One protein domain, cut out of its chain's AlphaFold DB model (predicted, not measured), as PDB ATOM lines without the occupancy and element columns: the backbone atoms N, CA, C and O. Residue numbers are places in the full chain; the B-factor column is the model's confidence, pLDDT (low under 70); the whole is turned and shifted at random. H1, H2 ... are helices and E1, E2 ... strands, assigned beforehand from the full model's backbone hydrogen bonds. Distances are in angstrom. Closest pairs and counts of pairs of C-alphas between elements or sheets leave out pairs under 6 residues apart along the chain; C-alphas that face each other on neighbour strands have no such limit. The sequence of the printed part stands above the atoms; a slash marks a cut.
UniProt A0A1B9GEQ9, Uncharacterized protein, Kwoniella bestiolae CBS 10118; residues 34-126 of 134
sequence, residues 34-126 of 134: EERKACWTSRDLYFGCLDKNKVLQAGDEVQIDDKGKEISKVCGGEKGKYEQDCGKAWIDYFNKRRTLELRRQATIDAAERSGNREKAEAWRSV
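What this domain is: This is residues 34 to 126 of the 134 residues of an uncharacterized protein of Kwoniella bestiolae CBS 10118 (UniProt A0A1B9GEQ9). Two helices, H1 and the shorter H2, lie side by side running opposite ways, with a small two-stranded hairpin, E1 and E2, beyond the end of the pair where H2 begins. From the other end of H2 the long helix H3 passes near H1 and runs away as an arm, and H4 folds back on its far part. The printed part has 93 residues, with four named helices and two named strands in the order H1, E1, E2, H2, H3, H4; the two strands form an antiparallel sheet, and the class is mostly helix. The whole is loose, with a radius of gyration of the C-alphas of 16.3 A, and flat, spanning 43 by 42 by 21 A.

Where its parts are: H1, residues 34 to 52, begins at C-alpha 34 (210.887, 155.050, 237.050) and is 27.3 A long. E1 is residues 62 to 64, 6.1 A, and E2 is residues 70 to 73, 7.5 A. H2, residues 76 to 85, is 14.3 A long. H3, residues 88 to 113, is 37.5 A long, ending at C-alpha 113 (188.054, 151.802, 199.707). H4, residues 117 to 125, is 12.4 A long and ends at C-alpha 125 (205.246, 149.781, 205.085).

How they stand to each other: H1 and H2 touch, closest at the C-alphas of Cys 39 and Asp 85, 5.0 A, with a shallow tilt of 21 degrees, opposite ways. E1 and E2 are a hairpin, antiparallel at 162 degrees; N 71 and O 63 are within hydrogen-bond range at 2.7 A. H2 and H3 are close but not clearly touching, with the C-alphas of Glu 83 and Ile 91 closest at 7.3 A. H3 and H4 form a helical hairpin: residues 104 to 112 of H3 touch H4, closest at the C-alphas of Ile 108 and Ala 120, 4.6 A, with a shallow tilt of 18 degrees. H1 and H4 are apart. In H1, H2, H3 and H4 every O i to N i+4 pair is within hydrogen-bond range.

The domain as a whole: The two C-alphas farthest apart, those of Glu 34 and Gly 115, are 46.7 A apart. The printed part has no cut and no long link. The mean pLDDT of the printed part is 85.6; residue 63 and residues 69 to 72 are under 70.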
ATOM      1  N   GLU A  34     212.143 155.013 236.304       85.06
ATOM      2  CA  GLU A  34     210.887 155.050 237.050       85.06
ATOM      3  C   GLU A  34     209.977 156.182 236.568       85.06
ATOM      4  O   GLU A  34     208.826 155.914 236.231       85.06
ATOM      5  N   GLU A  35     210.506 157.393 236.384       84.56
ATOM      6  CA  GLU A  35     209.774 158.521 235.785       84.56
ATOM      7  C   GLU A  35     209.254 158.188 234.384       84.56
ATOM      8  O   GLU A  35     208.114 158.489 234.039       84.56
ATOM      9  N   ARG A  36     210.054 157.493 233.565       87.25
ATOM     10  CA  ARG A  36     209.608 157.068 232.231       87.25
ATOM     11  C   ARG A  36     208.447 156.078 232.300       87.25
ATOM     12  O   ARG A  36     207.538 156.163 231.477       87.25
ATOM     13  N   LYS A  37     208.479 155.143 233.256       89.75
ATOM     14  CA  LYS A  37     207.367 154.208 233.481       89.75
ATOM     15  C   LYS A  37     206.114 154.964 233.915       89.75
ATOM     16  O   LYS A  37     205.070 154.742 233.312       89.75
ATOM     17  N   ALA A  38     206.237 155.883 234.874       90.12
ATOM     18  CA  ALA A  38     205.130 156.722 235.330       90.12
ATOM     19  C   ALA A  38     204.519 157.526 234.170       90.12
ATOM     20  O   ALA A  38     203.313 157.463 233.952       90.12
ATOM     21  N   CYS A  39     205.361 158.159 233.347       91.75
ATOM     22  CA  CYS A  39     204.951 158.874 232.140       91.75
ATOM     23  C   CYS A  39     204.195 157.980 231.138       91.75
ATOM     24  O   CYS A  39     203.205 158.397 230.544       91.75
ATOM     25  N   TRP A  40     204.626 156.734 230.922       91.00
ATOM     26  CA  TRP A  40     203.908 155.826 230.019       91.00
ATOM     27  C   TRP A  40     202.559 155.400 230.595       91.00
ATOM     28  O   TRP A  40     201.579 155.343 229.859       91.00
ATOM     29  N   THR A  41     202.489 155.157 231.904       92.81
ATOM     30  CA  THR A  41     201.228 154.836 232.576       92.81
ATOM     31  C   THR A  41     200.250 156.010 232.518       92.81
ATOM     32  O   THR A  41     199.092 155.809 232.159       92.81
ATOM     33  N   SER A  42     200.694 157.238 232.805       92.50
ATOM     34  CA  SER A  42     199.840 158.430 232.726       92.50
ATOM     35  C   SER A  42     199.412 158.740 231.288       92.50
ATOM     36  O   SER A  42     198.243 159.056 231.060       92.50
ATOM     37  N   ARG A  43     200.304 158.542 230.304       92.69
ATOM     38  CA  ARG A  43     199.981 158.617 228.870       92.69
ATOM     39  C   ARG A  43     198.844 157.674 228.501       92.69
ATOM     40  O   ARG A  43     197.896 158.098 227.847       92.69
ATOM     41  N   ASP A  44     198.946 156.405 228.880       92.31
ATOM     42  CA  ASP A  44     197.975 155.386 228.478       92.31
ATOM     43  C   ASP A  44     196.606 155.628 229.130       92.31
ATOM     44  O   ASP A  44     195.576 155.428 228.487       92.31
ATOM     45  N   LEU A  45     196.580 156.143 230.365       92.81
ATOM     46  CA  LEU A  45     195.344 156.583 231.020       92.81
ATOM     47  C   LEU A  45     194.702 157.771 230.293       92.81
ATOM     48  O   LEU A  45     193.502 157.742 230.012       92.81
ATOM     49  N   TYR A  46     195.495 158.790 229.953       91.12
ATOM     50  CA  TYR A  46     195.015 159.963 229.226       91.12
ATOM     51  C   TYR A  46     194.493 159.583 227.835       91.12
ATOM     52  O   TYR A  46     193.345 159.873 227.505       91.12
ATOM     53  N   PHE A  47     195.277 158.844 227.049       90.44
ATOM     54  CA  PHE A  47     194.876 158.387 225.717       90.44
ATOM     55  C   PHE A  47     193.678 157.438 225.757       90.44
ATOM     56  O   PHE A  47     192.782 157.577 224.930       90.44
ATOM     57  N   GLY A  48     193.588 156.563 226.760       90.62
ATOM     58  CA  GLY A  48     192.410 155.727 226.970       90.62
ATOM     59  C   GLY A  48     191.148 156.538 227.276       90.62
ATOM     60  O   GLY A  48     190.054 156.156 226.857       90.62
ATOM     61  N   CYS A  49     191.270 157.674 227.967       90.81
ATOM     62  CA  CYS A  49     190.153 158.596 228.151       90.81
ATOM     63  C   CYS A  49     189.780 159.310 226.839       90.81
ATOM     64  O   CYS A  49     188.593 159.393 226.510       90.81
ATOM     65  N   LEU A  50     190.763 159.750 226.043       88.69
ATOM     66  CA  LEU A  50     190.512 160.344 224.723       88.69
ATOM     67  C   LEU A  50     189.792 159.369 223.782       88.69
ATOM     68  O   LEU A  50     188.818 159.751 223.132       88.69
ATOM     69  N   ASP A  51     190.213 158.102 223.757       88.06
ATOM     70  CA  ASP A  51     189.607 157.049 222.934       88.06
ATOM     71  C   ASP A  51     188.141 156.799 223.310       88.06
ATOM     72  O   ASP A  51     187.275 156.730 222.434       88.06
ATOM     73  N   LYS A  52     187.823 156.753 224.614       88.25
ATOM     74  CA  LYS A  52     186.438 156.610 225.105       88.25
ATOM     75  C   LYS A  52     185.532 157.757 224.659       88.25
ATOM     76  O   LYS A  52     184.355 157.537 224.393       88.25
ATOM     77  N   ASN A  53     186.086 158.963 224.565       84.75
ATOM     78  CA  ASN A  53     185.355 160.170 224.192       84.75
ATOM     79  C   ASN A  53     185.484 160.522 222.699       84.75
ATOM     80  O   ASN A  53     185.006 161.572 222.278       84.75
ATOM     81  N   LYS A  54     186.102 159.643 221.893       81.00
ATOM     82  CA  LYS A  54     186.345 159.827 220.452       81.00
ATOM     83  C   LYS A  54     187.103 161.117 220.108       81.00
ATOM     84  O   LYS A  54     186.933 161.669 219.022       81.00
ATOM     85  N   VAL A  55     187.969 161.575 221.010       82.31
ATOM     86  CA  VAL A  55     188.855 162.716 220.770       82.31
ATOM     87  C   VAL A  55     190.124 162.210 220.080       82.31
ATOM     88  O   VAL A  55     190.894 161.413 220.624       82.31
ATOM     89  N   LEU A  56     190.330 162.647 218.838       76.88
ATOM     90  CA  LEU A  56     191.442 162.185 218.003       76.88
ATOM     91  C   LEU A  56     192.761 162.876 218.368       76.88
ATOM     92  O   LEU A  56     193.805 162.225 218.453       76.88
ATOM     93  N   GLN A  57     192.704 164.183 218.618       78.44
ATOM     94  CA  GLN A  57     193.859 165.023 218.902       78.44
ATOM     95  C   GLN A  57     193.863 165.447 220.372       78.44
ATOM     96  O   GLN A  57     192.906 166.031 220.873       78.44
ATOM     97  N   ALA A  58     194.968 165.154 221.058       77.19
ATOM     98  CA  ALA A  58     195.210 165.619 222.418       77.19
ATOM     99  C   ALA A  58     195.220 167.156 222.449       77.19
ATOM    100  O   ALA A  58     195.977 167.779 221.703       77.19
ATOM    101  N   GLY A  59     194.379 167.752 223.296       73.56
ATOM    102  CA  GLY A  59     194.153 169.199 223.354       73.56
ATOM    103  C   GLY A  59     192.817 169.654 222.764       73.56
ATOM    104  O   GLY A  59     192.294 170.668 223.220       73.56
ATOM    105  N   ASP A  60     192.216 168.870 221.863       70.44
ATOM    106  CA  ASP A  60     190.901 169.164 221.272       70.44
ATOM    107  C   ASP A  60     189.741 168.623 222.140       70.44
ATOM    108  O   ASP A  60     188.570 168.760 221.802       70.44
ATOM    109  N   GLU A  61     190.045 168.020 223.296       71.81
ATOM    110  CA  GLU A  61     189.055 167.607 224.307       71.81
ATOM    111  C   GLU A  61     188.317 168.774 224.984       71.81
ATOM    112  O   GLU A  61     187.380 168.561 225.763       71.81
ATOM    113  N   VAL A  62     188.761 170.004 224.721       71.56
ATOM    114  CA  VAL A  62     188.089 171.225 225.146       71.56
ATOM    115  C   VAL A  62     186.976 171.504 224.147       71.56
ATOM    116  O   VAL A  62     187.219 171.996 223.048       71.56
ATOM    117  N   GLN A  63     185.739 171.195 224.531       64.75
ATOM    118  CA  GLN A  63     184.593 171.644 223.746       64.75
ATOM    119  C   GLN A  63     184.467 173.155 223.902       64.75
ATOM    120  O   GLN A  63     184.396 173.650 225.027       64.75
ATOM    121  N   ILE A  64     184.461 173.874 222.787       70.62
ATOM    122  CA  ILE A  64     184.279 175.322 222.745       70.62
ATOM    123  C   ILE A  64     182.859 175.591 222.239       70.62
ATOM    124  O   ILE A  64     182.416 174.933 221.298       70.62
ATOM    125  N   ASP A  65     182.129 176.505 222.879       71.00
ATOM    126  CA  ASP A  65     180.832 176.961 222.369       71.00
ATOM    127  C   ASP A  65     181.002 177.880 221.151       71.00
ATOM    128  O   ASP A  65     182.091 178.378 220.858       71.00
ATOM    129  N   ASP A  66     179.895 178.174 220.463       72.94
ATOM    130  CA  ASP A  66     179.860 179.122 219.337       72.94
ATOM    131  C   ASP A  66     180.358 180.537 219.715       72.94
ATOM    132  O   ASP A  66     180.538 181.397 218.853       72.94
ATOM    133  N   LYS A  67     180.573 180.801 221.012       78.38
ATOM    134  CA  LYS A  67     181.037 182.071 221.578       78.38
ATOM    135  C   LYS A  67     182.501 182.028 222.032       78.38
ATOM    136  O   LYS A  67     182.975 183.005 222.611       78.38
ATOM    137  N   GLY A  68     183.230 180.944 221.760       71.50
ATOM    138  CA  GLY A  68     184.652 180.823 222.093       71.50
ATOM    139  C   GLY A  68     184.947 180.443 223.550       71.50
ATOM    140  O   GLY A  68     186.093 180.532 223.985       71.50
ATOM    141  N   LYS A  69     183.943 180.038 224.328       69.25
ATOM    142  CA  LYS A  69     184.045 179.663 225.741       69.25
ATOM    143  C   LYS A  69     184.200 178.155 225.893       69.25
ATOM    144  O   LYS A  69     183.441 177.372 225.333       69.25
ATOM    145  N   GLU A  70     185.161 177.752 226.721       69.94
ATOM    146  CA  GLU A  70     185.350 176.353 227.106       69.94
ATOM    147  C   GLU A  70     184.101 175.844 227.859       69.94
ATOM    148  O   GLU A  70     183.782 176.323 228.953       69.94
ATOM    149  N   ILE A  71     183.383 174.889 227.262       64.06
ATOM    150  CA  ILE A  71     182.171 174.259 227.806       64.06
ATOM    151  C   ILE A  71     182.547 173.120 228.756       64.06
ATOM    152  O   ILE A  71     181.997 173.008 229.850       64.06
ATOM    153  N   SER A  72     183.482 172.259 228.350       64.00
ATOM    154  CA  SER A  72     183.851 171.070 229.120       64.00
ATOM    155  C   SER A  72     185.260 170.591 228.792       64.00
ATOM    156  O   SER A  72     185.621 170.506 227.618       64.00
ATOM    157  N   LYS A  73     186.024 170.222 229.829       72.88
ATOM    158  CA  LYS A  73     187.330 169.558 229.707       72.88
ATOM    159  C   LYS A  73     187.151 168.065 229.896       72.88
ATOM    160  O   LYS A  73     187.142 167.566 231.021       72.88
ATOM    161  N   VAL A  74     186.989 167.360 228.788       76.19
ATOM    162  CA  VAL A  74     186.917 165.903 228.808       76.19
ATOM    163  C   VAL A  74     188.333 165.382 229.108       76.19
ATOM    164  O   VAL A  74     189.282 165.799 228.460       76.19
ATOM    165  N   CYS A  75     188.520 164.548 230.137       85.19
ATOM    166  CA  CYS A  75     189.838 164.010 230.551       85.19
ATOM    167  C   CYS A  75     190.838 165.010 231.177       85.19
ATOM    168  O   CYS A  75     192.041 164.741 231.224       85.19
ATOM    169  N   GLY A  76     190.378 166.163 231.682       83.00
ATOM    170  CA  GLY A  76     191.269 167.191 232.242       83.00
ATOM    171  C   GLY A  76     192.102 166.742 233.456       83.00
ATOM    172  O   GLY A  76     193.212 167.238 233.653       83.00
ATOM    173  N   GLY A  77     191.606 165.789 234.254       85.88
ATOM    174  CA  GLY A  77     192.332 165.256 235.413       85.88
ATOM    175  C   GLY A  77     193.525 164.386 235.011       85.88
ATOM    176  O   GLY A  77     194.628 164.546 235.530       85.88
ATOM    177  N   GLU A  78     193.317 163.490 234.050       88.25
ATOM    178  CA  GLU A  78     194.347 162.631 233.473       88.25
ATOM    179  C   GLU A  78     195.358 163.442 232.664       88.25
ATOM    180  O   GLU A  78     196.554 163.183 232.772       88.25
ATOM    181  N   LYS A  79     194.901 164.473 231.938       88.25
ATOM    182  CA  LYS A  79     195.775 165.430 231.245       88.25
ATOM    183  C   LYS A  79     196.746 166.107 232.211       88.25
ATOM    184  O   LYS A  79     197.939 166.154 231.940       88.25
ATOM    185  N   GLY A  80     196.253 166.587 233.354       87.38
ATOM    186  CA  GLY A  80     197.102 167.225 234.362       87.38
ATOM    187  C   GLY A  80     198.196 166.288 234.879       87.38
ATOM    188  O   GLY A  80     199.354 166.685 234.953       87.38
ATOM    189  N   LYS A  81     197.859 165.023 235.165       89.81
ATOM    190  CA  LYS A  81     198.849 164.004 235.562       89.81
ATOM    191  C   LYS A  81     199.833 163.690 234.439       89.81
ATOM    192  O   LYS A  81     201.027 163.592 234.676       89.81
ATOM    193  N   TYR A  82     199.344 163.591 233.209       90.94
ATOM    194  CA  TYR A  82     200.178 163.369 232.037       90.94
ATOM    195  C   TYR A  82     201.194 164.501 231.824       90.94
ATOM    196  O   TYR A  82     202.365 164.232 231.576       90.94
ATOM    197  N   GLU A  83     200.780 165.757 232.004       89.62
ATOM    198  CA  GLU A  83     201.658 166.930 231.923       89.62
ATOM    199  C   GLU A  83     202.652 167.049 233.087       89.62
ATOM    200  O   GLU A  83     203.730 167.615 232.910       89.62
ATOM    201  N   GLN A  84     202.302 166.519 234.261       89.12
ATOM    202  CA  GLN A  84     203.170 166.485 235.444       89.12
ATOM    203  C   GLN A  84     204.216 165.364 235.353       89.12
ATOM    204  O   GLN A  84     205.396 165.603 235.602       89.12
ATOM    205  N   ASP A  85     203.791 164.156 234.976       88.25
ATOM    206  CA  ASP A  85     204.630 162.952 234.978       88.25
ATOM    207  C   ASP A  85     205.519 162.852 233.726       88.25
ATOM    208  O   ASP A  85     206.591 162.243 233.764       88.25
ATOM    209  N   CYS A  86     205.094 163.425 232.593       89.56
ATOM    210  CA  CYS A  86     205.872 163.435 231.355       89.56
ATOM    211  C   CYS A  86     206.545 164.787 231.098       89.56
ATOM    212  O   CYS A  86     205.967 165.858 231.244       89.56
ATOM    213  N   GLY A  87     207.768 164.751 230.561       86.50
ATOM    214  CA  GLY A  87     208.406 165.961 230.041       86.50
ATOM    215  C   GLY A  87     207.706 166.491 228.781       86.50
ATOM    216  O   GLY A  87     207.318 165.708 227.916       86.50
ATOM    217  N   LYS A  88     207.650 167.820 228.610       86.81
ATOM    218  CA  LYS A  88     207.010 168.492 227.453       86.81
ATOM    219  C   LYS A  88     207.396 167.904 226.087       86.81
ATOM    220  O   LYS A  88     206.533 167.614 225.274       86.81
ATOM    221  N   ALA A  89     208.682 167.619 225.874       87.50
ATOM    222  CA  ALA A  89     209.159 167.016 224.624       87.50
ATOM    223  C   ALA A  89     208.568 165.616 224.350       87.50
ATOM    224  O   ALA A  89     208.323 165.259 223.199       87.50
ATOM    225  N   TRP A  90     208.330 164.821 225.400       88.69
ATOM    226  CA  TRP A  90     207.687 163.510 225.277       88.69
ATOM    227  C   TRP A  90     206.202 163.657 224.961       88.69
ATOM    228  O   TRP A  90     205.693 162.937 224.105       88.69
ATOM    229  N   ILE A  91     205.533 164.609 225.611       90.38
ATOM    230  CA  ILE A  91     204.124 164.930 225.365       90.38
ATOM    231  C   ILE A  91     203.924 165.342 223.907       90.38
ATOM    232  O   ILE A  91     203.131 164.729 223.194       90.38
ATOM    233  N   ASP A  92     204.721 166.297 223.424       89.50
ATOM    234  CA  ASP A  92     204.673 166.753 222.035       89.50
ATOM    235  C   ASP A  92     204.896 165.601 221.053       89.50
ATOM    236  O   ASP A  92     204.192 165.479 220.049       89.50
ATOM    237  N   TYR A  93     205.875 164.738 221.338       88.50
ATOM    238  CA  TYR A  93     206.168 163.573 220.512       88.50
ATOM    239  C   TYR A  93     204.992 162.593 220.459       88.50
ATOM    240  O   TYR A  93     204.599 162.162 219.374       88.50
ATOM    241  N   PHE A  94     204.409 162.243 221.606       90.62
ATOM    242  CA  PHE A  94     203.296 161.301 221.675       90.62
ATOM    243  C   PHE A  94     202.031 161.845 221.016       90.62
ATOM    244  O   PHE A  94     201.397 161.123 220.244       90.62
ATOM    245  N   ASN A  95     201.710 163.118 221.247       90.19
ATOM    246  CA  ASN A  95     200.558 163.778 220.640       90.19
ATOM    247  C   ASN A  95     200.686 163.802 219.112       90.19
ATOM    248  O   ASN A  95     199.763 163.397 218.403       90.19
ATOM    249  N   LYS A  96     201.866 164.174 218.593       89.12
ATOM    250  CA  LYS A  96     202.165 164.121 217.151       89.12
ATOM    251  C   LYS A  96     202.099 162.698 216.607       89.12
ATOM    252  O   LYS A  96     201.571 162.473 215.524       89.12
ATOM    253  N   ARG A  97     202.631 161.718 217.337       89.81
ATOM    254  CA  ARG A  97     202.624 160.321 216.888       89.81
ATOM    255  C   ARG A  97     201.205 159.772 216.764       89.81
ATOM    256  O   ARG A  97     200.924 159.073 215.796       89.81
ATOM    257  N   ARG A  98     200.313 160.124 217.692       88.75
ATOM    258  CA  ARG A  98     198.898 159.736 217.655       88.75
ATOM    259  C   ARG A  98     198.186 160.301 216.423       88.75
ATOM    260  O   ARG A  98     197.567 159.539 215.688       88.75
ATOM    261  N   THR A  99     198.323 161.599 216.145       88.31
ATOM    262  CA  THR A  99     197.682 162.225 214.972       88.31
ATOM    263  C   THR A  99     198.252 161.713 213.650       88.31
ATOM    264  O   THR A  99     197.500 161.481 212.701       88.31
ATOM    265  N   LEU A 100     199.563 161.470 213.587       88.25
ATOM    266  CA  LEU A 100     200.207 160.883 212.413       88.25
ATOM    267  C   LEU A 100     199.732 159.455 212.148       88.25
ATOM    268  O   LEU A 100     199.429 159.138 211.001       88.25
ATOM    269  N   GLU A 101     199.630 158.609 213.176       88.50
ATOM    270  CA  GLU A 101     199.155 157.235 212.993       88.50
ATOM    271  C   GLU A 101     197.686 157.206 212.562       88.50
ATOM    272  O   GLU A 101     197.345 156.484 211.629       88.50
ATOM    273  N   LEU A 102     196.835 158.056 213.146       86.62
ATOM    274  CA  LEU A 102     195.440 158.199 212.719       86.62
ATOM    275  C   LEU A 102     195.333 158.646 211.256       86.62
ATOM    276  O   LEU A 102     194.582 158.061 210.475       86.62
ATOM    277  N   ARG A 103     196.122 159.646 210.843       88.56
ATOM    278  CA  ARG A 103     196.172 160.098 209.445       88.56
ATOM    279  C   ARG A 103     196.677 158.998 208.513       88.56
ATOM    280  O   ARG A 103     196.172 158.855 207.397       88.56
ATOM    281  N   ARG A 104     197.669 158.224 208.952       89.69
ATOM    282  CA  ARG A 104     198.210 157.094 208.196       89.69
ATOM    283  C   ARG A 104     197.141 156.027 207.990       89.69
ATOM    284  O   ARG A 104     196.914 155.632 206.851       89.69
ATOM    285  N   GLN A 105     196.445 155.631 209.054       90.31
ATOM    286  CA  GLN A 105     195.340 154.674 208.995       90.31
ATOM    287  C   GLN A 105     194.225 155.169 208.074       90.31
ATOM    288  O   GLN A 105     193.853 154.462 207.148       90.31
ATOM    289  N   ALA A 106     193.797 156.427 208.209       91.12
ATOM    290  CA  ALA A 106     192.795 157.010 207.318       91.12
ATOM    291  C   ALA A 106     193.225 156.985 205.838       91.12
ATOM    292  O   ALA A 106     192.393 156.785 204.952       91.12
ATOM    293  N   THR A 107     194.520 157.167 205.562       90.88
ATOM    294  CA  THR A 107     195.073 157.108 204.200       90.88
ATOM    295  C   THR A 107     195.082 155.680 203.653       90.88
ATOM    296  O   THR A 107     194.730 155.477 202.491       90.88
ATOM    297  N   ILE A 108     195.450 154.698 204.484       90.44
ATOM    298  CA  ILE A 108     195.396 153.269 204.143       90.44
ATOM    299  C   ILE A 108     193.945 152.872 203.860       90.44
ATOM    300  O   ILE A 108     193.656 152.366 202.780       90.44
ATOM    301  N   ASP A 109     193.021 153.199 204.760       93.25
ATOM    302  CA  ASP A 109     191.608 152.857 204.611       93.25
ATOM    303  C   ASP A 109     190.991 153.508 203.362       93.25
ATOM    304  O   ASP A 109     190.206 152.888 202.648       93.25
ATOM    305  N   ALA A 110     191.344 154.763 203.056       93.12
ATOM    306  CA  ALA A 110     190.889 155.433 201.837       93.12
ATOM    307  C   ALA A 110     191.454 154.781 200.562       93.12
ATOM    308  O   ALA A 110     190.748 154.674 199.554       93.12
ATOM    309  N   ALA A 111     192.711 154.330 200.591       92.19
ATOM    310  CA  ALA A 111     193.320 153.588 199.491       92.19
ATOM    311  C   ALA A 111     192.635 152.225 199.278       92.19
ATOM    312  O   ALA A 111     192.361 151.849 198.140       92.19
ATOM    313  N   GLU A 112     192.264 151.529 200.354       92.81
ATOM    314  CA  GLU A 112     191.534 150.258 200.271       92.81
ATOM    315  C   GLU A 112     190.116 150.440 199.736       92.81
ATOM    316  O   GLU A 112     189.707 149.718 198.826       92.81
ATOM    317  N   ARG A 113     189.393 151.460 200.217       93.69
ATOM    318  CA  ARG A 113     188.054 151.802 199.707       93.69
ATOM    319  C   ARG A 113     188.062 152.203 198.230       93.69
ATOM    320  O   ARG A 113     187.059 152.017 197.556       93.69
ATOM    321  N   SER A 114     189.173 152.741 197.725       92.62
ATOM    322  CA  SER A 114     189.333 153.092 196.304       92.62
ATOM    323  C   SER A 114     189.907 151.957 195.444       92.62
ATOM    324  O   SER A 114     190.139 152.158 194.254       92.62
ATOM    325  N   GLY A 115     190.142 150.767 196.012       92.81
ATOM    326  CA  GLY A 115     190.702 149.613 195.300       92.81
ATOM    327  C   GLY A 115     192.204 149.716 195.002       92.81
ATOM    328  O   GLY A 115     192.777 148.805 194.407       92.81
ATOM    329  N   ASN A 116     192.874 150.783 195.443       91.69
ATOM    330  CA  ASN A 116     194.302 150.988 195.231       91.69
ATOM    331  C   ASN A 116     195.119 150.279 196.327       91.69
ATOM    332  O   ASN A 116     195.663 150.899 197.245       91.69
ATOM    333  N   ARG A 117     195.172 148.944 196.232       89.12
ATOM    334  CA  ARG A 117     195.862 148.067 197.196       89.12
ATOM    335  C   ARG A 117     197.362 148.349 197.300       89.12
ATOM    336  O   ARG A 117     197.892 148.312 198.403       89.12
ATOM    337  N   GLU A 118     198.022 148.679 196.193       90.31
ATOM    338  CA  GLU A 118     199.455 149.011 196.174       90.31
ATOM    339  C   GLU A 118     199.746 150.253 197.022       90.31
ATOM    340  O   GLU A 118     200.633 150.252 197.873       90.31
ATOM    341  N   LYS A 119     198.927 151.301 196.871       89.81
ATOM    342  CA  LYS A 119     199.028 152.499 197.706       89.81
ATOM    343  C   LYS A 119     198.761 152.180 199.179       89.81
ATOM    344  O   LYS A 119     199.465 152.704 200.039       89.81
ATOM    345  N   ALA A 120     197.778 151.331 199.483       89.06
ATOM    346  CA  ALA A 120     197.510 150.902 200.857       89.06
ATOM    347  C   ALA A 120     198.724 150.180 201.471       89.06
ATOM    348  O   ALA A 120     199.116 150.477 202.599       89.06
ATOM    349  N   GLU A 121     199.364 149.288 200.717       89.56
ATOM    350  CA  GLU A 121     200.556 148.550 201.139       89.56
ATOM    351  C   GLU A 121     201.783 149.459 201.314       89.56
ATOM    352  O   GLU A 121     202.486 149.358 202.321       89.56
ATOM    353  N   ALA A 122     201.982 150.429 200.415       90.19
ATOM    354  CA  ALA A 122     203.044 151.429 200.524       90.19
ATOM    355  C   ALA A 122     202.902 152.306 201.781       90.19
ATOM    356  O   ALA A 122     203.882 152.603 202.462       90.19
ATOM    357  N   TRP A 123     201.677 152.700 202.141       88.06
ATOM    358  CA  TRP A 123     201.451 153.421 203.396       88.06
ATOM    359  C   TRP A 123     201.582 152.512 204.619       88.06
ATOM    360  O   TRP A 123     202.047 152.995 205.654       88.06
ATOM    361  N   ARG A 124     201.233 151.215 204.518       87.75
ATOM    362  CA  ARG A 124     201.437 150.210 205.581       87.75
ATOM    363  C   ARG A 124     202.919 150.012 205.905       87.75
ATOM    364  O   ARG A 124     203.242 149.951 207.090       87.75
ATOM    365  N   SER A 125     203.800 149.989 204.903       84.81
ATOM    366  CA  SER A 125     205.246 149.781 205.085       84.81
ATOM    367  C   SER A 125     205.992 150.986 205.676       84.81
ATOM    368  O   SER A 125     207.096 150.833 206.190       84.81
ATOM    369  N   VAL A 126     205.380 152.173 205.690       81.06
ATOM    370  CA  VAL A 126     205.989 153.418 206.199       81.06
ATOM    371  C   VAL A 126     206.085 153.501 207.739       81.06
ATOM    372  O   VAL A 126     206.706 154.420 208.277       81.06
TER     373      VAL A 126